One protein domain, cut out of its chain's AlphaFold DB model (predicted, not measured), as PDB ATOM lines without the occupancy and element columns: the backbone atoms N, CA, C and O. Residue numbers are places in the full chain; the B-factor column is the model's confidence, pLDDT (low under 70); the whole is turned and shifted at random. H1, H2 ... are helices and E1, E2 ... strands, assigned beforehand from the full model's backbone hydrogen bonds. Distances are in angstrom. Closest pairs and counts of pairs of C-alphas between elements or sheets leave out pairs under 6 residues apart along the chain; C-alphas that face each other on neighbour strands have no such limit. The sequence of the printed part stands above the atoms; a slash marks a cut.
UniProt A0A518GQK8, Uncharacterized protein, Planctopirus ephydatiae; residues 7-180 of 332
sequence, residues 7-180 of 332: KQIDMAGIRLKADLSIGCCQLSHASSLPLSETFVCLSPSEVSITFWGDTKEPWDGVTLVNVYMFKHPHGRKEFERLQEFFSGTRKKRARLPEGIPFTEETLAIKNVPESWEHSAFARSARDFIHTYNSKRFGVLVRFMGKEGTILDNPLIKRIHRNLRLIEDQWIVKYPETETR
ATOM      1  N   LYS A   7      35.581  25.892 117.014       97.00
ATOM      2  CA  LYS A   7      35.324  24.453 117.006       97.00
ATOM      3  C   LYS A   7      34.018  24.150 116.284       97.00
ATOM      4  O   LYS A   7      32.977  24.710 116.629       97.00
ATOM      5  N   GLN A   8      34.082  23.241 115.318       97.25
ATOM      6  CA  GLN A   8      32.913  22.587 114.738       97.25
ATOM      7  C   GLN A   8      32.645  21.288 115.507       97.25
ATOM      8  O   GLN A   8      33.574  20.570 115.876       97.25
ATOM      9  N   ILE A   9      31.376  21.016 115.789       97.12
ATOM     10  CA  ILE A   9      30.914  19.841 116.518       97.12
ATOM     11  C   ILE A   9      29.862  19.158 115.647       97.12
ATOM     12  O   ILE A   9      28.769  19.697 115.464       97.12
ATOM     13  N   ASP A  10      30.205  17.984 115.125       96.44
ATOM     14  CA  ASP A  10      29.245  17.079 114.495       96.44
ATOM     15  C   ASP A  10      28.336  16.488 115.582       96.44
ATOM     16  O   ASP A  10      28.808  15.951 116.588       96.44
ATOM     17  N   MET A  11      27.023  16.628 115.405       96.50
ATOM     18  CA  MET A  11      26.024  16.169 116.368       96.50
ATOM     19  C   MET A  11      25.553  14.733 116.088       96.50
ATOM     20  O   MET A  11      24.650  14.236 116.775       96.50
ATOM     21  N   ALA A  12      26.154  14.036 115.119       93.00
ATOM     22  CA  ALA A  12      25.945  12.616 114.887       93.00
ATOM     23  C   ALA A  12      26.289  11.806 116.150       93.00
ATOM     24  O   ALA A  12      27.400  11.821 116.671       93.00
ATOM     25  N   GLY A  13      25.296  11.101 116.697       90.38
ATOM     26  CA  GLY A  13      25.476  10.258 117.885       90.38
ATOM     27  C   GLY A  13      25.637  11.004 119.218       90.38
ATOM     28  O   GLY A  13      25.615  10.358 120.267       90.38
ATOM     29  N   ILE A  14      25.706  12.337 119.220       95.94
ATOM     30  CA  ILE A  14      25.794  13.156 120.437       95.94
ATOM     31  C   ILE A  14      24.692  14.221 120.490       95.94
ATOM     32  O   ILE A  14      23.886  14.401 119.574       95.94
ATOM     33  N   ARG A  15      24.579  14.892 121.628       95.75
ATOM     34  CA  ARG A  15      23.709  16.050 121.835       95.75
ATOM     35  C   ARG A  15      24.384  17.016 122.801       95.75
ATOM     36  O   ARG A  15      25.287  16.624 123.535       95.75
ATOM     37  N   LEU A  16      23.948  18.269 122.804       96.31
ATOM     38  CA  LEU A  16      24.346  19.224 123.839       96.31
ATOM     39  C   LEU A  16      23.805  18.750 125.196       96.31
ATOM     40  O   LEU A  16      22.798  18.039 125.239       96.31
ATOM     41  N   LYS A  17      24.423  19.155 126.308       96.00
ATOM     42  CA  LYS A  17      23.782  19.014 127.626       96.00
ATOM     43  C   LYS A  17      22.479  19.818 127.689       96.00
ATOM     44  O   LYS A  17      22.233  20.692 126.862       96.00
ATOM     45  N   ALA A  18      21.604  19.474 128.636       92.88
ATOM     46  CA  ALA A  18      20.283  20.096 128.748       92.88
ATOM     47  C   ALA A  18      20.372  21.614 128.945       92.88
ATOM     48  O   ALA A  18      19.644  22.342 128.276       92.88
ATOM     49  N   ASP A  19      21.294  22.066 129.791       96.44
ATOM     50  CA  ASP A  19      21.534  23.479 130.046       96.44
ATOM     51  C   ASP A  19      22.852  23.899 129.406       96.44
ATOM     52  O   ASP A  19      23.924  23.382 129.728       96.44
ATOM     53  N   LEU A  20      22.751  24.830 128.462       97.62
ATOM     54  CA  LEU A  20      23.883  25.440 127.790       97.62
ATOM     55  C   LEU A  20      24.031  26.881 128.271       97.62
ATOM     56  O   LEU A  20      23.115  27.679 128.088       97.62
ATOM     57  N   SER A  21      25.205  27.236 128.789       98.31
ATOM     58  CA  SER A  21      25.555  28.624 129.099       98.31
ATOM     59  C   SER A  21      26.822  29.024 128.347       98.31
ATOM     60  O   SER A  21      27.837  28.331 128.415       98.31
ATOM     61  N   ILE A  22      26.751  30.125 127.601       98.38
ATOM     62  CA  ILE A  22      27.836  30.613 126.744       98.38
ATOM     63  C   ILE A  22      27.681  32.123 126.533       98.38
ATOM     64  O   ILE A  22      26.570  32.610 126.345       98.38
ATOM     65  N   GLY A  23      28.778  32.880 126.611       98.50
ATOM     66  CA  GLY A  23      28.740  34.341 126.657       98.50
ATOM     67  C   GLY A  23      27.797  34.836 127.758       98.50
ATOM     68  O   GLY A  23      27.826  34.328 128.884       98.50
ATOM     69  N   CYS A  24      26.934  35.786 127.413       98.56
ATOM     70  CA  CYS A  24      25.844  36.277 128.260       98.56
ATOM     71  C   CYS A  24      24.498  35.569 128.000       98.56
ATOM     72  O   CYS A  24      23.451  36.068 128.407       98.56
ATOM     73  N   CYS A  25      24.502  34.414 127.328       98.56
ATOM     74  CA  CYS A  25      23.297  33.658 126.996       98.56
ATOM     75  C   CYS A  25      23.187  32.363 127.809       98.56
ATOM     76  O   CYS A  25      24.183  31.706 128.130       98.56
ATOM     77  N   GLN A  26      21.946  31.958 128.065       98.50
ATOM     78  CA  GLN A  26      21.596  30.636 128.570       98.50
ATOM     79  C   GLN A  26      20.508  30.022 127.689       98.50
ATOM     80  O   GLN A  26      19.564  30.704 127.295       98.50
ATOM     81  N   LEU A  27      20.637  28.738 127.374       98.00
ATOM     82  CA  LEU A  27      19.681  27.983 126.579       98.00
ATOM     83  C   LEU A  27      19.308  26.692 127.307       98.00
ATOM     84  O   LEU A  27      20.099  25.748 127.367       98.00
ATOM     85  N   SER A  28      18.089  26.653 127.837       96.44
ATOM     86  CA  SER A  28      17.526  25.452 128.462       96.44
ATOM     87  C   SER A  28      17.041  24.449 127.415       96.44
ATOM     88  O   SER A  28      16.687  24.800 126.285       96.44
ATOM     89  N   HIS A  29      16.992  23.174 127.795       93.19
ATOM     90  CA  HIS A  29      16.597  22.062 126.923       93.19
ATOM     91  C   HIS A  29      17.409  21.954 125.615       93.19
ATOM     92  O   HIS A  29      16.901  21.437 124.611       93.19
ATOM     93  N   ALA A  30      18.674  22.386 125.617       96.56
ATOM     94  CA  ALA A  30      19.556  22.345 124.451       96.56
ATOM     95  C   ALA A  30      19.795  20.907 123.943       96.56
ATOM     96  O   ALA A  30      19.888  20.674 122.739       96.56
ATOM     97  N   SER A  31      19.760  19.912 124.838       92.31
ATOM     98  CA  SER A  31      19.821  18.479 124.497       92.31
ATOM     99  C   SER A  31      18.670  17.979 123.621       92.31
ATOM    100  O   SER A  31      18.749  16.894 123.040       92.31
ATOM    101  N   SER A  32      17.580  18.744 123.530       92.19
ATOM    102  CA  SER A  32      16.417  18.398 122.716       92.19
ATOM    103  C   SER A  32      16.486  18.961 121.297       92.19
ATOM    104  O   SER A  32      15.646  18.601 120.476       92.19
ATOM    105  N   LEU A  33      17.419  19.864 120.995       95.19
ATOM    106  CA  LEU A  33      17.454  20.542 119.703       95.19
ATOM    107  C   LEU A  33      17.720  19.538 118.564       95.19
ATOM    108  O   LEU A  33      18.579  18.665 118.713       95.19
ATOM    109  N   PRO A  34      16.998  19.635 117.430       94.06
ATOM    110  CA  PRO A  34      17.204  18.761 116.279       94.06
ATOM    111  C   PRO A  34      18.434  19.228 115.491       94.06
ATOM    112  O   PRO A  34      18.297  19.820 114.429       94.06
ATOM    113  N   LEU A  35      19.627  19.050 116.058       95.56
ATOM    114  CA  LEU A  35      20.873  19.554 115.480       95.56
ATOM    115  C   LEU A  35      21.560  18.499 114.614       95.56
ATOM    116  O   LEU A  35      21.685  17.346 115.043       95.56
ATOM    117  N   SER A  36      22.051  18.935 113.455       95.88
ATOM    118  CA  SER A  36      23.068  18.232 112.665       95.88
ATOM    119  C   SER A  36      24.469  18.656 113.093       95.88
ATOM    120  O   SER A  36      25.327  17.812 113.326       95.88
ATOM    121  N   GLU A  37      24.687  19.959 113.279       97.31
ATOM    122  CA  GLU A  37      25.999  20.518 113.600       97.31
ATOM    123  C   GLU A  37      25.899  21.724 114.538       97.31
ATOM    124  O   GLU A  37      24.867  22.396 114.656       97.31
ATOM    125  N   THR A  38      27.002  22.025 115.220       97.94
ATOM    126  CA  THR A  38      27.182  23.276 115.962       97.94
ATOM    127  C   THR A  38      28.572  23.845 115.709       97.94
ATOM    128  O   THR A  38      29.563  23.125 115.779       97.94
ATOM    129  N   PHE A  39      28.659  25.149 115.452       98.00
ATOM    130  CA  PHE A  39      29.930  25.856 115.290       98.00
ATOM    131  C   PHE A  39      30.072  26.929 116.364       98.00
ATOM    132  O   PHE A  39      29.150  27.718 116.565       98.00
ATOM    133  N   VAL A  40      31.209  26.955 117.058       98.06
ATOM    134  CA  VAL A  40      31.451  27.850 118.196       98.06
ATOM    135  C   VAL A  40      32.761  28.596 118.007       98.06
ATOM    136  O   VAL A  40      33.799  27.954 117.851       98.06
ATOM    137  N   CYS A  41      32.728  29.925 118.100       97.88
ATOM    138  CA  CYS A  41      33.919  30.768 118.197       97.88
ATOM    139  C   CYS A  41      34.001  31.418 119.575       97.88
ATOM    140  O   CYS A  41      33.026  31.998 120.050       97.88
ATOM    141  N   LEU A  42      35.173  31.345 120.201       97.56
ATOM    142  CA  LEU A  42      35.443  31.876 121.530       97.56
ATOM    143  C   LEU A  42      36.582  32.894 121.477       97.56
ATOM    144  O   LEU A  42      37.673  32.620 120.977       97.56
ATOM    145  N   SER A  43      36.347  34.057 122.070       97.00
ATOM    146  CA  SER A  43      37.374  35.035 122.407       97.00
ATOM    147  C   SER A  43      36.996  35.761 123.710       97.00
ATOM    148  O   SER A  43      35.853  35.663 124.165       97.00
ATOM    149  N   PRO A  44      37.925  36.503 124.340       97.12
ATOM    150  CA  PRO A  44      37.630  37.224 125.579       97.12
ATOM    151  C   PRO A  44      36.514  38.274 125.461       97.12
ATOM    152  O   PRO A  44      35.818  38.519 126.447       97.12
ATOM    153  N   SER A  45      36.347  38.891 124.286       97.50
ATOM    154  CA  SER A  45      35.382  39.975 124.034       97.50
ATOM    155  C   SER A  45      34.230  39.589 123.110       97.50
ATOM    156  O   SER A  45      33.247  40.320 123.047       97.50
ATOM    157  N   GLU A  46      34.333  38.463 122.410       98.06
ATOM    158  CA  GLU A  46      33.364  38.024 121.404       98.06
ATOM    159  C   GLU A  46      33.167  36.518 121.495       98.06
ATOM    160  O   GLU A  46      34.134  35.750 121.509       98.06
ATOM    161  N   VAL A  47      31.914  36.091 121.524       98.38
ATOM    162  CA  VAL A  47      31.543  34.683 121.488       98.38
ATOM    163  C   VAL A  47      30.452  34.509 120.446       98.38
ATOM    164  O   VAL A  47      29.513  35.299 120.394       98.38
ATOM    165  N   SER A  48      30.543  33.474 119.619       98.50
ATOM    166  CA  SER A  48      29.452  33.113 118.720       98.50
ATOM    167  C   SER A  48      29.168  31.623 118.751       98.50
ATOM    168  O   SER A  48      30.065  30.797 118.926       98.50
ATOM    169  N   ILE A  49      27.894  31.285 118.592       98.62
ATOM    170  CA  ILE A  49      27.432  29.912 118.421       98.62
ATOM    171  C   ILE A  49      26.421  29.855 117.282       98.62
ATOM    172  O   ILE A  49      25.512  30.680 117.186       98.62
ATOM    173  N   THR A  50      26.603  28.883 116.397       98.56
ATOM    174  CA  THR A  50      25.713  28.612 115.272       98.56
ATOM    175  C   THR A  50      25.138  27.220 115.417       98.56
ATOM    176  O   THR A  50      25.891  26.255 115.515       98.56
ATOM    177  N   PHE A  51      23.814  27.129 115.393       98.25
ATOM    178  CA  PHE A  51      23.061  25.884 115.437       98.25
ATOM    179  C   PHE A  51      22.560  25.548 114.035       98.25
ATOM    180  O   PHE A  51      21.807  26.340 113.466       98.25
ATOM    181  N   TRP A  52      22.943  24.389 113.500       97.62
ATOM    182  CA  TRP A  52      22.426  23.867 112.233       97.62
ATOM    183  C   TRP A  52      21.386  22.785 112.504       97.62
ATOM    184  O   TRP A  52      21.629  21.865 113.288       97.62
ATOM    185  N   GLY A  53      20.208  22.926 111.897       94.19
ATOM    186  CA  GLY A  53      19.079  22.030 112.109       94.19
ATOM    187  C   GLY A  53      19.046  20.864 111.128       94.19
ATOM    188  O   GLY A  53      19.172  21.072 109.928       94.19
ATOM    189  N   ASP A  54      18.784  19.665 111.644       89.31
ATOM    190  CA  ASP A  54      18.326  18.503 110.878       89.31
ATOM    191  C   ASP A  54      16.791  18.453 110.943       89.31
ATOM    192  O   ASP A  54      16.181  17.725 111.738       89.31
ATOM    193  N   THR A  55      16.151  19.362 110.208       89.50
ATOM    194  CA  THR A  55      14.693  19.483 110.165       89.50
ATOM    195  C   THR A  55      14.129  18.748 108.955       89.50
ATOM    196  O   THR A  55      14.639  18.867 107.847       89.50
ATOM    197  N   LYS A  56      13.055  17.982 109.172       90.31
ATOM    198  CA  LYS A  56      12.327  17.283 108.103       90.31
ATOM    199  C   LYS A  56      11.400  18.240 107.349       90.31
ATOM    200  O   LYS A  56      11.140  19.346 107.830       90.31
ATOM    201  N   GLU A  57      10.859  17.778 106.223       87.50
ATOM    202  CA  GLU A  57       9.782  18.452 105.489       87.50
ATOM    203  C   GLU A  57       8.675  18.965 106.441       87.50
ATOM    204  O   GLU A  57       8.315  18.266 107.400       87.50
ATOM    205  N   PRO A  58       8.138  20.182 106.221       89.75
ATOM    206  CA  PRO A  58       8.386  21.083 105.084       89.75
ATOM    207  C   PRO A  58       9.595  22.028 105.272       89.75
ATOM    208  O   PRO A  58       9.688  23.052 104.599       89.75
ATOM    209  N   TRP A  59      10.462  21.768 106.255       90.44
ATOM    210  CA  TRP A  59      11.657  22.575 106.549       90.44
ATOM    211  C   TRP A  59      12.945  21.881 106.107       90.44
ATOM    212  O   TRP A  59      14.006  22.098 106.699       90.44
ATOM    213  N   ASP A  60      12.842  20.995 105.126       76.38
ATOM    214  CA  ASP A  60      13.982  20.327 104.533       76.38
ATOM    215  C   ASP A  60      14.923  21.362 103.889       76.38
ATOM    216  O   ASP A  60      14.523  22.348 103.269       76.38
ATOM    217  N   GLY A  61      16.222  21.191 104.141       78.88
ATOM    218  CA  GLY A  61      17.262  22.138 103.745       78.88
ATOM    219  C   GLY A  61      17.877  22.903 104.918       78.88
ATOM    220  O   GLY A  61      17.954  22.419 106.044       78.88
ATOM    221  N   VAL A  62      18.402  24.100 104.636       85.12
ATOM    222  CA  VAL A  62      19.191  24.864 105.610       85.12
ATOM    223  C   VAL A  62      18.274  25.606 106.580       85.12
ATOM    224  O   VAL A  62      17.688  26.636 106.234       85.12
ATOM    225  N   THR A  63      18.205  25.108 107.812       94.75
ATOM    226  CA  THR A  63      17.741  25.867 108.977       94.75
ATOM    227  C   THR A  63      18.942  26.182 109.855       94.75
ATOM    228  O   THR A  63      19.644  25.266 110.285       94.75
ATOM    229  N   LEU A  64      19.155  27.458 110.169       96.75
ATOM    230  CA  LEU A  64      20.202  27.853 111.103       96.75
ATOM    231  C   LEU A  64      19.757  28.950 112.063       96.75
ATOM    232  O   LEU A  64      18.896  29.779 111.756       96.75
ATOM    233  N   VAL A  65      20.393  28.958 113.231       98.38
ATOM    234  CA  VAL A  65      20.302  30.053 114.195       98.38
ATOM    235  C   VAL A  65      21.708  30.458 114.613       98.38
ATOM    236  O   VAL A  65      22.444  29.636 115.157       98.38
ATOM    237  N   ASN A  66      22.087  31.712 114.367       98.56
ATOM    238  CA  ASN A  66      23.339  32.277 114.872       98.56
ATOM    239  C   ASN A  66      23.058  33.145 116.099       98.56
ATOM    240  O   ASN A  66      22.138  33.960 116.077       98.56
ATOM    241  N   VAL A  67      23.897  33.033 117.123       98.62
ATOM    242  CA  VAL A  67      23.920  33.939 118.273       98.62
ATOM    243  C   VAL A  67      25.328  34.505 118.389       98.62
ATOM    244  O   VAL A  67      26.267  33.764 118.673       98.62
ATOM    245  N   TYR A  68      25.470  35.806 118.156       98.69
ATOM    246  CA  TYR A  68      26.703  36.560 118.365       98.69
ATOM    247  C   TYR A  68      26.577  37.355 119.659       98.69
ATOM    248  O   TYR A  68      25.552  37.989 119.892       98.69
ATOM    249  N   MET A  69      27.603  37.319 120.500       98.75
ATOM    250  CA  MET A  69      27.643  37.965 121.807       98.75
ATOM    251  C   MET A  69      28.935  38.765 121.924       98.75
ATOM    252  O   MET A  69      30.013  38.261 121.613       98.75
ATOM    253  N   PHE A  70      28.827  39.990 122.422       98.69
ATOM    254  CA  PHE A  70      29.910  40.965 122.497       98.69
ATOM    255  C   PHE A  70      29.987  41.543 123.902       98.69
ATOM    256  O   PHE A  70      28.972  41.953 124.462       98.69
ATOM    257  N   LYS A  71      31.191  41.608 124.473       98.56
ATOM    258  CA  LYS A  71      31.449  42.208 125.784       98.56
ATOM    259  C   LYS A  71      31.920  43.644 125.642       98.56
ATOM    260  O   LYS A  71      33.008  43.898 125.134       98.56
ATOM    261  N   HIS A  72      31.123  44.587 126.123       98.19
ATOM    262  CA  HIS A  72      31.448  46.007 126.120       98.19
ATOM    263  C   HIS A  72      32.447  46.362 127.236       98.19
ATOM    264  O   HIS A  72      32.457  45.717 128.288       98.19
ATOM    265  N   PRO A  73      33.309  47.373 127.011       98.12
ATOM    266  CA  PRO A  73      33.396  48.190 125.792       98.12
ATOM    267  C   PRO A  73      34.147  47.508 124.634       98.12
ATOM    268  O   PRO A  73      33.971  47.897 123.484       98.12
ATOM    269  N   HIS A  74      34.949  46.476 124.909       98.25
ATOM    270  CA  HIS A  74      35.920  45.925 123.954       98.25
ATOM    271  C   HIS A  74      35.309  45.363 122.659       98.25
ATOM    272  O   HIS A  74      35.881  45.553 121.592       98.25
ATOM    273  N   GLY A  75      34.148  44.712 122.731       97.94
ATOM    274  CA  GLY A  75      33.435  44.148 121.579       97.94
ATOM    275  C   GLY A  75      32.442  45.101 120.906       97.94
ATOM    276  O   GLY A  75      31.784  44.697 119.953       97.94
ATOM    277  N   ARG A  76      32.297  46.353 121.378       98.31
ATOM    278  CA  ARG A  76      31.249  47.273 120.887       98.31
ATOM    279  C   ARG A  76      31.390  47.572 119.395       98.31
ATOM    280  O   ARG A  76      30.413  47.491 118.664       98.31
ATOM    281  N   LYS A  77      32.611  47.869 118.943       98.25
ATOM    282  CA  LYS A  77      32.874  48.201 117.536       98.25
ATOM    283  C   LYS A  77      32.477  47.058 116.596       98.25
ATOM    284  O   LYS A  77      31.934  47.303 115.525       98.25
ATOM    285  N   GLU A  78      32.738  45.815 116.995       98.31
ATOM    286  CA  GLU A  78      32.393  44.645 116.185       98.31
ATOM    287  C   GLU A  78      30.886  44.356 116.200       98.31
ATOM    288  O   GLU A  78      30.311  44.028 115.161       98.31
ATOM    289  N   PHE A  79      30.224  44.555 117.345       98.38
ATOM    290  CA  PHE A  79      28.764  44.498 117.441       98.38
ATOM    291  C   PHE A  79      28.093  45.493 116.481       98.38
ATOM    292  O   PHE A  79      27.247  45.097 115.678       98.38
ATOM    293  N   GLU A  80      28.516  46.759 116.517       98.19
ATOM    294  CA  GLU A  80      28.017  47.826 115.640       98.19
ATOM    295  C   GLU A  80      28.272  47.495 114.162       98.19
ATOM    296  O   GLU A  80      27.365  47.603 113.337       98.19
ATOM    297  N   ARG A  81      29.468  46.984 113.834       98.12
ATOM    298  CA  ARG A  81      29.821  46.543 112.475       98.12
ATOM    299  C   ARG A  81      28.890  45.442 111.961       98.12
ATOM    300  O   ARG A  81      28.453  45.495 110.811       98.12
ATOM    301  N   LEU A  82      28.586  44.427 112.778       97.56
ATOM    302  CA  LEU A  82      27.659  43.360 112.383       97.56
ATOM    303  C   LEU A  82      26.223  43.868 112.250       97.56
ATOM    304  O   LEU A  82      25.529  43.481 111.306       97.56
ATOM    305  N   GLN A  83      25.777  44.728 113.166       96.88
ATOM    306  CA  GLN A  83      24.456  45.342 113.091       96.88
ATOM    307  C   GLN A  83      24.302  46.139 111.789       96.88
ATOM    308  O   GLN A  83      23.329  45.935 111.060       96.88
ATOM    309  N   GLU A  84      25.286  46.976 111.454       97.25
ATOM    310  CA  GLU A  84      25.326  47.739 110.207       97.25
ATOM    311  C   GLU A  84      25.278  46.805 108.990       97.25
ATOM    312  O   GLU A  84      24.371  46.925 108.159       97.25
ATOM    313  N   PHE A  85      26.168  45.805 108.938       96.38
ATOM    314  CA  PHE A  85      26.250  44.831 107.845       96.38
ATOM    315  C   PHE A  85      24.907  44.142 107.563       96.38
ATOM    316  O   PHE A  85      24.458  44.081 106.415       96.38
ATOM    317  N   PHE A  86      24.230  43.639 108.599       95.25
ATOM    318  CA  PHE A  86      22.942  42.973 108.410       95.25
ATOM    319  C   PHE A  86      21.821  43.966 108.073       95.25
ATOM    320  O   PHE A  86      20.962  43.658 107.239       95.25
ATOM    321  N   SER A  87      21.834  45.161 108.669       93.81
ATOM    322  CA  SER A  87      20.802  46.181 108.453       93.81
ATOM    323  C   SER A  87      20.825  46.780 107.041       93.81
ATOM    324  O   SER A  87      19.767  47.151 106.528       93.81
ATOM    325  N   GLY A  88      21.980  46.784 106.361       92.81
ATOM    326  CA  GLY A  88      22.133  47.294 104.990       92.81
ATOM    327  C   GLY A  88      21.267  46.582 103.941       92.81
ATOM    328  O   GLY A  88      21.068  47.091 102.843       92.81
ATOM    329  N   THR A  89      20.693  45.425 104.284       90.38
ATOM    330  CA  THR A  89      19.801  44.639 103.409       90.38
ATOM    331  C   THR A  89      18.404  44.430 104.008       90.38
ATOM    332  O   THR A  89      17.681  43.513 103.616       90.38
ATOM    333  N   ARG A  90      17.996  45.274 104.967       92.94
ATOM    334  CA  ARG A  90      16.672  45.191 105.601       92.94
ATOM    335  C   ARG A  90      15.538  45.506 104.620       92.94
ATOM    336  O   ARG A  90      15.615  46.445 103.826       92.94
ATOM    337  N   LYS A  91      14.426  44.782 104.732       89.62
ATOM    338  CA  LYS A  91      13.179  45.080 104.016       89.62
ATOM    339  C   LYS A  91      12.290  45.983 104.864       89.62
ATOM    340  O   LYS A  91      11.948  45.636 105.986       89.62
ATOM    341  N   LYS A  92      11.834  47.103 104.289       88.12
ATOM    342  CA  LYS A  92      10.928  48.054 104.970       88.12
ATOM    343  C   LYS A  92       9.572  47.446 105.358       88.12
ATOM    344  O   LYS A  92       8.944  47.915 106.294       88.12
ATOM    345  N   ARG A  93       9.091  46.449 104.605       90.31
ATOM    346  CA  ARG A  93       7.796  45.776 104.810       90.31
ATOM    347  C   ARG A  93       7.950  44.275 104.589       90.31
ATOM    348  O   ARG A  93       7.546  43.749 103.553       90.31
ATOM    349  N   ALA A  94       8.621  43.598 105.512       93.00
ATOM    350  CA  ALA A  94       8.733  42.149 105.446       93.00
ATOM    351  C   ALA A  94       7.432  41.475 105.892       93.00
ATOM    352  O   ALA A  94       6.734  41.946 106.789       93.00
ATOM    353  N   ARG A  95       7.130  40.350 105.253       95.44
ATOM    354  CA  ARG A  95       6.075  39.428 105.656       95.44
ATOM    355  C   ARG A  95       6.681  38.042 105.763       95.44
ATOM    356  O   ARG A  95       7.576  37.718 104.980       95.44
ATOM    357  N   LEU A  96       6.206  37.260 106.716       94.50
ATOM    358  CA  LEU A  96       6.548  35.855 106.850       94.50
ATOM    359  C   LEU A  96       5.943  35.054 105.672       94.50
ATOM    360  O   LEU A  96       5.090  35.588 104.951       94.50
ATOM    361  N   PRO A  97       6.359  33.794 105.433       90.94
ATOM    362  CA  PRO A  97       5.846  32.983 104.326       90.94
ATOM    363  C   PRO A  97       4.328  32.790 104.335       90.94
ATOM    364  O   PRO A  97       3.728  32.590 103.286       90.94
ATOM    365  N   GLU A  98       3.714  32.887 105.507       88.62
ATOM    366  CA  GLU A  98       2.280  32.761 105.751       88.62
ATOM    367  C   GLU A  98       1.524  34.078 105.471       88.62
ATOM    368  O   GLU A  98       0.319  34.169 105.679       88.62
ATOM    369  N   GLY A  99       2.223  35.128 105.020       93.38
ATOM    370  CA  GLY A  99       1.647  36.433 104.683       93.38
ATOM    371  C   GLY A  99       1.491  37.395 105.866       93.38
ATOM    372  O   GLY A  99       1.084  38.544 105.657       93.38
ATOM    373  N   ILE A 100       1.853  36.960 107.076       95.06
ATOM    374  CA  ILE A 100       1.803  37.744 108.317       95.06
ATOM    375  C   ILE A 100       2.877  38.846 108.274       95.06
ATOM    376  O   ILE A 100       4.022  38.550 107.927       95.06
ATOM    377  N   PRO A 101       2.564  40.114 108.598       96.75
ATOM    378  CA  PRO A 101       3.577  41.157 108.743       96.75
ATOM    379  C   PRO A 101       4.604  40.804 109.822       96.75
ATOM    380  O   PRO A 101       4.236  40.394 110.917       96.75
ATOM    381  N   PHE A 102       5.888  40.985 109.517       97.00
ATOM    382  CA  PHE A 102       6.930  40.900 110.536       97.00
ATOM    383  C   PHE A 102       6.826  42.105 111.477       97.00
ATOM    384  O   PHE A 102       6.731  43.244 111.010       97.00
ATOM    385  N   THR A 103       6.885  41.851 112.780       97.19
ATOM    386  CA  THR A 103       6.969  42.873 113.834       97.19
ATOM    387  C   THR A 103       8.199  42.620 114.699       97.19
ATOM    388  O   THR A 103       8.762  41.524 114.657       97.19
ATOM    389  N   GLU A 104       8.627  43.598 115.496       96.75
ATOM    390  CA  GLU A 104       9.825  43.435 116.329       96.75
ATOM    391  C   GLU A 104       9.675  42.301 117.356       96.75
ATOM    392  O   GLU A 104      10.640  41.602 117.662       96.75
ATOM    393  N   GLU A 105       8.450  42.033 117.807       97.62
ATOM    394  CA  GLU A 105       8.101  40.966 118.749       97.62
ATOM    395  C   GLU A 105       8.152  39.568 118.117       97.62
ATOM    396  O   GLU A 105       8.170  38.555 118.825       97.62
ATOM    397  N   THR A 106       8.173  39.478 116.784       97.00
ATOM    398  CA  THR A 106       8.200  38.202 116.062       97.00
ATOM    399  C   THR A 106       9.503  37.469 116.367       97.00
ATOM    400  O   THR A 106      10.538  37.841 115.843       97.00
ATOM    401  N   LEU A 107       9.449  36.397 117.170       96.69
ATOM    402  CA  LEU A 107      10.624  35.642 117.655       96.69
ATOM    403  C   LEU A 107      11.556  36.424 118.600       96.69
ATOM    404  O   LEU A 107      12.697  36.007 118.818       96.69
ATOM    405  N   ALA A 108      11.077  37.507 119.215       98.19
ATOM    406  CA  ALA A 108      11.838  38.195 120.251       98.19
ATOM    407  C   ALA A 108      12.059  37.291 121.477       98.19
ATOM    408  O   ALA A 108      11.140  36.632 121.965       98.19
ATOM    409  N   ILE A 109      13.285  37.281 122.008       98.12
ATOM    410  CA  ILE A 109      13.607  36.639 123.284       98.12
ATOM    411  C   ILE A 109      12.667  37.182 124.363       98.12
ATOM    412  O   ILE A 109      12.513  38.390 124.527       98.12
ATOM    413  N   LYS A 110      12.031  36.274 125.106       96.12
ATOM    414  CA  LYS A 110      11.124  36.629 126.202       96.12
ATOM    415  C   LYS A 110      11.890  36.876 127.496       96.12
ATOM    416  O   LYS A 110      12.918  36.242 127.730       96.12
ATOM    417  N   ASN A 111      11.313  37.707 128.368       95.88
ATOM    418  CA  ASN A 111      11.839  38.012 129.705       95.88
ATOM    419  C   ASN A 111      13.282  38.543 129.657       95.88
ATOM    420  O   ASN A 111      14.135  38.130 130.442       95.88
ATOM    421  N   VAL A 112      13.561  39.402 128.679       97.62
ATOM    422  CA  VAL A 112      14.825  40.137 128.595       97.62
ATOM    423  C   VAL A 112      14.879  41.134 129.765       97.62
ATOM    424  O   VAL A 112      13.845  41.742 130.050       97.62
ATOM    425  N   PRO A 113      16.021  41.295 130.465       97.50
ATOM    426  CA  PRO A 113      16.113  42.256 131.562       97.50
ATOM    427  C   PRO A 113      15.817  43.683 131.084       97.50
ATOM    428  O   PRO A 113      16.193  44.054 129.974       97.50
ATOM    429  N   GLU A 114      15.183  44.495 131.930       97.62
ATOM    430  CA  GLU A 114      14.719  45.849 131.572       97.62
ATOM    431  C   GLU A 114      15.847  46.793 131.131       97.62
ATOM    432  O   GLU A 114      15.613  47.754 130.405       97.62
ATOM    433  N   SER A 115      17.085  46.516 131.545       97.62
ATOM    434  CA  SER A 115      18.273  47.285 131.170       97.62
ATOM    435  C   SER A 115      18.729  47.077 129.721       97.62
ATOM    436  O   SER A 115      19.692  47.719 129.287       97.62
ATOM    437  N   TRP A 116      18.086  46.170 128.983       98.44
ATOM    438  CA  TRP A 116      18.425  45.861 127.603       98.44
ATOM    439  C   TRP A 116      17.465  46.533 126.629       98.44
ATOM    440  O   TRP A 116      16.248  46.390 126.702       98.44
ATOM    441  N   GLU A 117      18.044  47.187 125.636       98.31
ATOM    442  CA  GLU A 117      17.346  47.727 124.481       98.31
ATOM    443  C   GLU A 117      17.223  46.638 123.414       98.31
ATOM    444  O   GLU A 117      18.205  45.967 123.083       98.31
ATOM    445  N   HIS A 118      16.026  46.461 122.858       98.44
ATOM    446  CA  HIS A 118      15.748  45.494 121.799       98.44
ATOM    447  C   HIS A 118      15.365  46.220 120.507       98.44
ATOM    448  O   HIS A 118      14.629  47.199 120.518       98.44
ATOM    449  N   SER A 119      15.885  45.727 119.387       98.12
ATOM    450  CA  SER A 119      15.431  46.081 118.044       98.12
ATOM    451  C   SER A 119      15.458  44.836 117.163       98.12
ATOM    452  O   SER A 119      16.205  43.886 117.430       98.12
ATOM    453  N   ALA A 120      14.646  44.803 116.111       97.94
ATOM    454  CA  ALA A 120      14.672  43.713 115.150       97.94
ATOM    455  C   ALA A 120      14.350  44.175 113.731       97.94
ATOM    456  O   ALA A 120      13.670  45.170 113.498       97.94
ATOM    457  N   PHE A 121      14.842  43.422 112.755       97.62
ATOM    458  CA  PHE A 121      14.545  43.657 111.353       97.62
ATOM    459  C   PHE A 121      14.622  42.365 110.545       97.62
ATOM    460  O   PHE A 121      15.299  41.400 110.894       97.62
ATOM    461  N   ALA A 122      13.943  42.376 109.406       97.25
ATOM    462  CA  ALA A 122      13.900  41.260 108.479       97.25
ATOM    463  C   ALA A 122      14.672  41.586 107.196       97.25
ATOM    464  O   ALA A 122      14.520  42.665 106.619       97.25
ATOM    465  N   ARG A 123      15.465  40.629 106.707       96.50
ATOM    466  CA  ARG A 123      16.143  40.695 105.396       96.50
ATOM    467  C   ARG A 123      15.344  39.986 104.310       96.50
ATOM    468  O   ARG A 123      15.374  40.355 103.137       96.50
ATOM    469  N   SER A 124      14.576  38.975 104.697       95.62
ATOM    470  CA  SER A 124      13.662  38.251 103.817       95.62
ATOM    471  C   SER A 124      12.444  37.759 104.603       95.62
ATOM    472  O   SER A 124      12.308  38.063 105.783       95.62
ATOM    473  N   ALA A 125      11.562  36.992 103.961       95.75
ATOM    474  CA  ALA A 125      10.462  36.328 104.658       95.75
ATOM    475  C   ALA A 125      10.942  35.249 105.648       95.75
ATOM    476  O   ALA A 125      10.159  34.797 106.471       95.75
ATOM    477  N   ARG A 126      12.205  34.811 105.559       95.56
ATOM    478  CA  ARG A 126      12.765  33.713 106.361       95.56
ATOM    479  C   ARG A 126      14.162  34.013 106.916       95.56
ATOM    480  O   ARG A 126      14.929  33.092 107.168       95.56
ATOM    481  N   ASP A 127      14.524  35.288 107.042       97.12
ATOM    482  CA  ASP A 127      15.813  35.729 107.595       97.12
ATOM    483  C   ASP A 127      15.572  36.958 108.472       97.12
ATOM    484  O   ASP A 127      15.321  38.055 107.953       97.12
ATOM    485  N   PHE A 128      15.593  36.743 109.786       97.44
ATOM    486  CA  PHE A 128      15.277  37.740 110.805       97.44
ATOM    487  C   PHE A 128      16.448  37.939 111.746       97.44
ATOM    488  O   PHE A 128      17.122  36.982 112.129       97.44
ATOM    489  N   ILE A 129      16.663  39.190 112.129       98.38
ATOM    490  CA  ILE A 129      17.742  39.603 113.006       98.38
ATOM    491  C   ILE A 129      17.134  40.346 114.182       98.38
ATOM    492  O   ILE A 129      16.384  41.300 113.994       98.38
ATOM    493  N   HIS A 130      17.498  39.916 115.383       98.62
ATOM    494  CA  HIS A 130      17.214  40.604 116.631       98.62
ATOM    495  C   HIS A 130      18.529  41.086 117.222       98.62
ATOM    496  O   HIS A 130      19.496  40.328 117.292       98.62
ATOM    497  N   THR A 131      18.557  42.333 117.667       98.62
ATOM    498  CA  THR A 131      19.678  42.915 118.398       98.62
ATOM    499  C   THR A 131      19.221  43.300 119.791       98.62
ATOM    500  O   THR A 131      18.182  43.941 119.943       98.62
ATOM    501  N   TYR A 132      20.012  42.925 120.787       98.69
ATOM    502  CA  TYR A 132      19.812  43.258 122.187       98.69
ATOM    503  C   TYR A 132      21.067  43.956 122.693       98.69
ATOM    504  O   TYR A 132      22.168  43.429 122.538       98.69
ATOM    505  N   ASN A 133      20.922  45.136 123.278       98.56
ATOM    506  CA  ASN A 133      22.042  45.971 123.687       98.56
ATOM    507  C   ASN A 133      21.867  46.413 125.138       98.56
ATOM    508  O   ASN A 133      20.821  46.915 125.518       98.56
ATOM    509  N   SER A 134      22.905  46.250 125.946       98.31
ATOM    510  CA  SER A 134      22.976  46.762 127.313       98.31
ATOM    511  C   SER A 134      24.273  47.546 127.502       98.31
ATOM    512  O   SER A 134      25.158  47.584 126.638       98.31
ATOM    513  N   LYS A 135      24.452  48.127 128.692       98.06
ATOM    514  CA  LYS A 135      25.717  48.784 129.059       98.06
ATOM    515  C   LYS A 135      26.921  47.838 128.966       98.06
ATOM    516  O   LYS A 135      28.017  48.286 128.643       98.06
ATOM    517  N   ARG A 136      26.727  46.543 129.245       98.31
ATOM    518  CA  ARG A 136      27.811  45.551 129.364       98.31
ATOM    519  C   ARG A 136      27.943  44.633 128.163       98.31
ATOM    520  O   ARG A 136      29.048  44.154 127.917       98.31
ATOM    521  N   PHE A 137      26.863  44.383 127.429       98.69
ATOM    522  CA  PHE A 137      26.843  43.382 126.368       98.69
ATOM    523  C   PHE A 137      26.031  43.822 125.152       98.69
ATOM    524  O   PHE A 137      25.022  44.509 125.297       98.69
ATOM    525  N   GLY A 138      26.437  43.350 123.978       98.62
ATOM    526  CA  GLY A 138      25.635  43.352 122.756       98.62
ATOM    527  C   GLY A 138      25.370  41.914 122.316       98.62
ATOM    528  O   GLY A 138      26.266  41.072 122.380       98.62
ATOM    529  N   VAL A 139      24.152  41.607 121.884       98.81
ATOM    530  CA  VAL A 139      23.771  40.288 121.366       98.81
ATOM    531  C   VAL A 139      23.030  40.456 120.050       98.81
ATOM    532  O   VAL A 139      22.098  41.246 119.956       98.81
ATOM    533  N   LEU A 140      23.427  39.692 119.036       98.75
ATOM    534  CA  LEU A 140      22.739  39.606 117.753       98.75
ATOM    535  C   LEU A 140      22.303  38.161 117.522       98.75
ATOM    536  O   LEU A 140      23.137  37.259 117.452       98.75
ATOM    537  N   VAL A 141      20.998  37.943 117.381       98.62
ATOM    538  CA  VAL A 141      20.416  36.639 117.056       98.62
ATOM    539  C   VAL A 141      19.870  36.676 115.642       98.62
ATOM    540  O   VAL A 141      19.033  37.515 115.320       98.62
ATOM    541  N   ARG A 142      20.330  35.754 114.797       98.19
ATOM    542  CA  ARG A 142      19.841  35.588 113.430       98.19
ATOM    543  C   ARG A 142      19.108  34.263 113.300       98.19
ATOM    544  O   ARG A 142      19.716  33.212 113.488       98.19
ATOM    545  N   PHE A 143      17.834  34.317 112.932       97.94
ATOM    546  CA  PHE A 143      17.019  33.154 112.593       97.94
ATOM    547  C   PHE A 143      16.896  33.058 111.076       97.94
ATOM    548  O   PHE A 143      16.422  34.002 110.444       97.94
ATOM    549  N   MET A 144      17.307  31.933 110.490       97.00
ATOM    550  CA  MET A 144      17.276  31.744 109.042       97.00
ATOM    551  C   MET A 144      16.725  30.366 108.670       97.00
ATOM    552  O   MET A 144      17.150  29.346 109.214       97.00
ATOM    553  N   GLY A 145      15.806  30.336 107.707       95.69
ATOM    554  CA  GLY A 145      15.282  29.109 107.111       95.69
ATOM    555  C   GLY A 145      15.207  29.213 105.591       95.69
ATOM    556  O   GLY A 145      14.914  30.278 105.046       95.69
ATOM    557  N   LYS A 146      15.460  28.107 104.892       93.94
ATOM    558  CA  LYS A 146      15.288  28.032 103.435       93.94
ATOM    559  C   LYS A 146      13.819  27.828 103.050       93.94
ATOM    560  O   LYS A 146      13.308  28.533 102.182       93.94
ATOM    561  N   GLU A 147      13.143  26.907 103.734       93.56
ATOM    562  CA  GLU A 147      11.817  26.398 103.365       93.56
ATOM    563  C   GLU A 147      10.872  26.335 104.573       93.56
ATOM    564  O   GLU A 147      11.263  26.599 105.714       93.56
ATOM    565  N   GLY A 148       9.595  26.070 104.293       92.19
ATOM    566  CA  GLY A 148       8.545  25.967 105.302       92.19
ATOM    567  C   GLY A 148       8.218  27.278 106.023       92.19
ATOM    568  O   GLY A 148       8.586  28.381 105.589       92.19
ATOM    569  N   THR A 149       7.469  27.128 107.114       93.69
ATOM    570  CA  THR A 149       7.019  28.195 108.015       93.69
ATOM    571  C   THR A 149       8.065  28.462 109.094       93.69
ATOM    572  O   THR A 149       8.521  27.555 109.789       93.69
ATOM    573  N   ILE A 150       8.487  29.711 109.267       94.19
ATOM    574  CA  ILE A 150       9.611  30.025 110.168       94.19
ATOM    575  C   ILE A 150       9.233  29.929 111.653       94.19
ATOM    576  O   ILE A 150      10.055  29.532 112.477       94.19
ATOM    577  N   LEU A 151       7.976  30.229 111.997       94.69
ATOM    578  CA  LEU A 151       7.489  30.206 113.383       94.69
ATOM    579  C   LEU A 151       7.298  28.791 113.935       94.69
ATOM    580  O   LEU A 151       7.429  28.572 115.144       94.69
ATOM    581  N   ASP A 152       7.008  27.831 113.057       94.00
ATOM    582  CA  ASP A 152       6.820  26.431 113.436       94.00
ATOM    583  C   ASP A 152       8.052  25.564 113.223       94.00
ATOM    584  O   ASP A 152       8.064  24.418 113.679       94.00
ATOM    585  N   ASN A 153       9.115  26.123 112.638       95.62
ATOM    586  CA  ASN A 153      10.380  25.429 112.485       95.62
ATOM    587  C   ASN A 153      10.871  24.887 113.851       95.62
ATOM    588  O   ASN A 153      11.078  25.670 114.789       95.62
ATOM    589  N   PRO A 154      11.089  23.563 113.993       94.81
ATOM    590  CA  PRO A 154      11.376  22.943 115.285       94.81
ATOM    591  C   PRO A 154      12.634  23.464 115.985       94.81
ATOM    592  O   PRO A 154      12.650  23.520 117.216       94.81
ATOM    593  N   LEU A 155      13.676  23.834 115.234       96.50
ATOM    594  CA  LEU A 155      14.908  24.382 115.800       96.50
ATOM    595  C   LEU A 155      14.676  25.813 116.295       96.50
ATOM    596  O   LEU A 155      14.895  26.101 117.472       96.50
ATOM    597  N   ILE A 156      14.173  26.683 115.413       97.25
ATOM    598  CA  ILE A 156      13.932  28.105 115.700       97.25
ATOM    599  C   ILE A 156      12.974  28.250 116.881       97.25
ATOM    600  O   ILE A 156      13.287  28.930 117.857       97.25
ATOM    601  N   LYS A 157      11.847  27.532 116.848       95.88
ATOM    602  CA  LYS A 157      10.823  27.542 117.899       95.88
ATOM    603  C   LYS A 157      11.383  27.141 119.259       95.88
ATOM    604  O   LYS A 157      11.004  27.731 120.270       95.88
ATOM    605  N   ARG A 158      12.275  26.144 119.311       96.19
ATOM    606  CA  ARG A 158      12.895  25.693 120.567       96.19
ATOM    607  C   ARG A 158      13.941  26.674 121.073       96.19
ATOM    608  O   ARG A 158      13.938  26.942 122.271       96.19
ATOM    609  N   ILE A 159      14.783  27.227 120.202       97.69
ATOM    610  CA  ILE A 159      15.774  28.226 120.620       97.69
ATOM    611  C   ILE A 159      15.067  29.482 121.127       97.69
ATOM    612  O   ILE A 159      15.287  29.870 122.267       97.69
ATOM    613  N   HIS A 160      14.141  30.052 120.356       96.94
ATOM    614  CA  HIS A 160      13.385  31.244 120.752       96.94
ATOM    615  C   HIS A 160      12.682  31.082 122.114       96.94
ATOM    616  O   HIS A 160      12.715  31.984 122.948       96.94
ATOM    617  N   ARG A 161      12.079  29.917 122.388       95.12
ATOM    618  CA  ARG A 161      11.379  29.673 123.663       95.12
ATOM    619  C   ARG A 161      12.310  29.571 124.869       95.12
ATOM    620  O   ARG A 161      11.896  29.941 125.970       95.12
ATOM    621  N   ASN A 162      13.525  29.066 124.678       96.81
ATOM    622  CA  ASN A 162      14.401  28.656 125.778       96.81
ATOM    623  C   ASN A 162      15.678  29.491 125.916       96.81
ATOM    624  O   ASN A 162      16.380  29.334 126.911       96.81
ATOM    625  N   LEU A 163      15.984  30.359 124.950       98.38
ATOM    626  CA  LEU A 163      17.102  31.290 125.034       98.38
ATOM    627  C   LEU A 163      16.772  32.412 126.025       98.38
ATOM    628  O   LEU A 163      15.654  32.933 126.038       98.38
ATOM    629  N   ARG A 164      17.741  32.772 126.860       98.31
ATOM    630  CA  ARG A 164      17.674  33.846 127.856       98.31
ATOM    631  C   ARG A 164      18.963  34.655 127.827       98.31
ATOM    632  O   ARG A 164      20.026  34.105 127.536       98.31
ATOM    633  N   LEU A 165      18.852  35.940 128.155       98.56
ATOM    634  CA  LEU A 165      19.980  36.857 128.320       98.56
ATOM    635  C   LEU A 165      20.237  37.061 129.815       98.56
ATOM    636  O   LEU A 165      19.297  37.311 130.564       98.56
ATOM    637  N   ILE A 166      21.493  36.941 130.239       98.25
ATOM    638  CA  ILE A 166      21.912  37.009 131.642       98.25
ATOM    639  C   ILE A 166      22.881  38.186 131.812       98.25
ATOM    640  O   ILE A 166      23.988  38.177 131.273       98.25
ATOM    641  N   GLU A 167      22.464  39.208 132.559       96.25
ATOM    642  CA  GLU A 167      23.128  40.522 132.640       96.25
ATOM    643  C   GLU A 167      24.520  40.507 133.296       96.25
ATOM    644  O   GLU A 167      25.372  41.339 132.980       96.25
ATOM    645  N   ASP A 168      24.784  39.526 134.157       97.31
ATOM    646  CA  ASP A 168      26.045  39.409 134.893       97.31
ATOM    647  C   ASP A 168      26.954  38.277 134.399       97.31
ATOM    648  O   ASP A 168      28.051  38.081 134.925       97.31
ATOM    649  N   GLN A 169      26.540  37.541 133.364       98.06
ATOM    650  CA  GLN A 169      27.250  36.353 132.898       98.06
ATOM    651  C   GLN A 169      28.153  36.649 131.695       98.06
ATOM    652  O   GLN A 169      27.744  37.283 130.726       98.06
ATOM    653  N   TRP A 170      29.373  36.106 131.712       98.38
ATOM    654  CA  TRP A 170      30.219  36.014 130.521       98.38
ATOM    655  C   TRP A 170      31.039  34.720 130.530       98.38
ATOM    656  O   TRP A 170      32.092  34.647 131.163       98.38
ATOM    657  N   ILE A 171      30.549  33.687 129.843       98.25
ATOM    658  CA  ILE A 171      31.177  32.359 129.814       98.25
ATOM    659  C   ILE A 171      31.911  32.143 128.489       98.25
ATOM    660  O   ILE A 171      31.296  32.054 127.430       98.25
ATOM    661  N   VAL A 172      33.233  31.991 128.552       97.62
ATOM    662  CA  VAL A 172      34.089  31.700 127.388       97.62
ATOM    663  C   VAL A 172      34.533  30.238 127.453       97.62
ATOM    664  O   VAL A 172      35.681  29.926 127.760       97.62
ATOM    665  N   LYS A 173      33.586  29.322 127.234       97.31
ATOM    666  CA  LYS A 173      33.814  27.870 127.268       97.31
ATOM    667  C   LYS A 173      33.010  27.193 126.162       97.31
ATOM    668  O   LYS A 173      31.896  27.614 125.858       97.31
ATOM    669  N   TYR A 174      33.571  26.137 125.572       97.69
ATOM    670  CA  TYR A 174      32.844  25.309 124.615       97.69
ATOM    671  C   TYR A 174      31.653  24.606 125.282       97.69
ATOM    672  O   TYR A 174      31.756  24.209 126.447       97.69
ATOM    673  N   PRO A 175      30.539  24.422 124.553       97.38
ATOM    674  CA  PRO A 175      29.389  23.698 125.063       97.38
ATOM    675  C   PRO A 175      29.767  22.259 125.416       97.38
ATOM    676  O   PRO A 175      30.508  21.594 124.688       97.38
ATOM    677  N   GLU A 176      29.226  21.763 126.523       97.75
ATOM    678  CA  GLU A 176      29.372  20.361 126.895       97.75
ATOM    679  C   GLU A 176      28.407  19.490 126.087       97.75
ATOM    680  O   GLU A 176      27.253  19.863 125.843       97.75
ATOM    681  N   THR A 177      28.879  18.309 125.697       97.69
ATOM    682  CA  THR A 177      28.104  17.319 124.949       97.69
ATOM    683  C   THR A 177      27.958  16.027 125.741       97.69
ATOM    684  O   THR A 177      28.723  15.732 126.658       97.69
ATOM    685  N   GLU A 178      26.944  15.248 125.387       95.56
ATOM    686  CA  GLU A 178      26.729  13.898 125.888       95.56
ATOM    687  C   GLU A 178      26.336  12.972 124.736       95.56
ATOM    688  O   GLU A 178      25.688  13.386 123.768       95.56
ATOM    689  N   THR A 179      26.724  11.704 124.826       93.88
ATOM    690  CA  THR A 179      26.306  10.684 123.866       93.88
ATOM    691  C   THR A 179      24.789  10.540 123.893       93.88
ATOM    692  O   THR A 179      24.162  10.471 124.955       93.88
ATOM    693  N   ARG A 180      24.166  10.475 122.709       84.38
ATOM    694  CA  ARG A 180      22.751  10.120 122.606       84.38
ATOM    695  C   ARG A 180      22.621   8.705 123.145       84.38
ATOM    696  O   ARG A 180      22.987   7.743 122.473       84.38
TER     697      ARG A 180
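AT A GLANCE: This is residues 7 to 180 of the 332 residues of an uncharacterized protein of Planctopirus ephydatiae (UniProt A0A518GQK8). A twisted wall of seven antiparallel strands runs through the middle, with helix H1 packed over one face and, over the other, helix H2 and a small three-stranded sheet, E3 E4 E11. A short strand pair, E2 and E12, lies beyond the E1 and E5 end, and the long link 88 to 116 loops past the E8 edge. The printed part has 174 residues, with two named helices and twelve named strands in the order E1 E2 E3 E4 E5 E6 E7 H1 E8 E9 E10 H2 E11 E12; the class is mixed, helices and strands. The large sheet runs E1 E5 E6 E7 E10 E9 E8. The whole is compact, with a radius of gyration of the C-alphas of 15.4 A and spans of 43 by 39 by 26 A.

IN THESE COORDINATES: In the large sheet, E1 is residues 7 to 10, beginning at C-alpha 7 (35.324, 24.453, 117.006). E5 is 35 to 42, 20.0 A long; E6 is 46 to 53, 23.4 A; E7 is 63 to 71, 27.2 A; E10 is 137 to 145, 26.6 A; E9 is 127 to 133, 20.1 A; E8 is 117 to 124, 23.0 A. H1 is 76 to 87, 16.3 A, and H2 is 154 to 162, 12.3 A. The short strands are E2, 14 to 16; E3, 20 to 22; E4, 25 to 27; E11, 163 to 165; and E12, 177 to 179, ending at C-alpha 179 (26.306, 10.684, 123.866).

HOW THE PARTS SIT: E5 E6 E7 and E8 E9 E10 are meanders, each strand the antiparallel neighbour of the one before. E7 and E10, one strand from each meander, are antiparallel neighbours at 172 degrees, with N 68 and O 140 within hydrogen-bond range at 2.8 A. E1 and E8 are the edge strands; E1 and E5 are antiparallel neighbours, with N 9 and O 38 within hydrogen-bond range at 2.8 A. H1 and H2 lie on opposite faces, giving three layers, helices on both faces of a sheet. H1 has a height over the sheet of 8.5 A and runs along the strands, at 25 degrees to E10 on the local plane; the closest C-alphas of H1 and E10 are Phe 79 and Gly 138, 6.3 A apart. H2 has a height of 9.3 A and runs along the strands, at 1 degrees to E7 on the local plane; their closest C-alphas, Val 65 and Ile 156, are 6.8 A apart. H2 is also on the sheet E3 E4 E11; C-alphas Leu 27 and Asn 162 are 5.4 A apart. E3 and E4 form a hairpin, with N 27 and O 20 within hydrogen-bond range at 2.8 A, and E4 and E11 are antiparallel neighbours, with N 164 and O 26 within hydrogen-bond range at 2.8 A. E2 and E12 are antiparallel, with N 15 and O 178 at 2.8 A. In both helices every O i to N i+4 pair is within hydrogen-bond range.

THE WHOLE: The two C-alphas farthest apart, those of Lys 92 and Thr 179, are 44.6 A apart. The printed part has no cut. The links H1 to E8, 29 residues, and E11 to E12, 11 residues, are long. The mean pLDDT of the printed part is 96.0, and no printed residue is under 70.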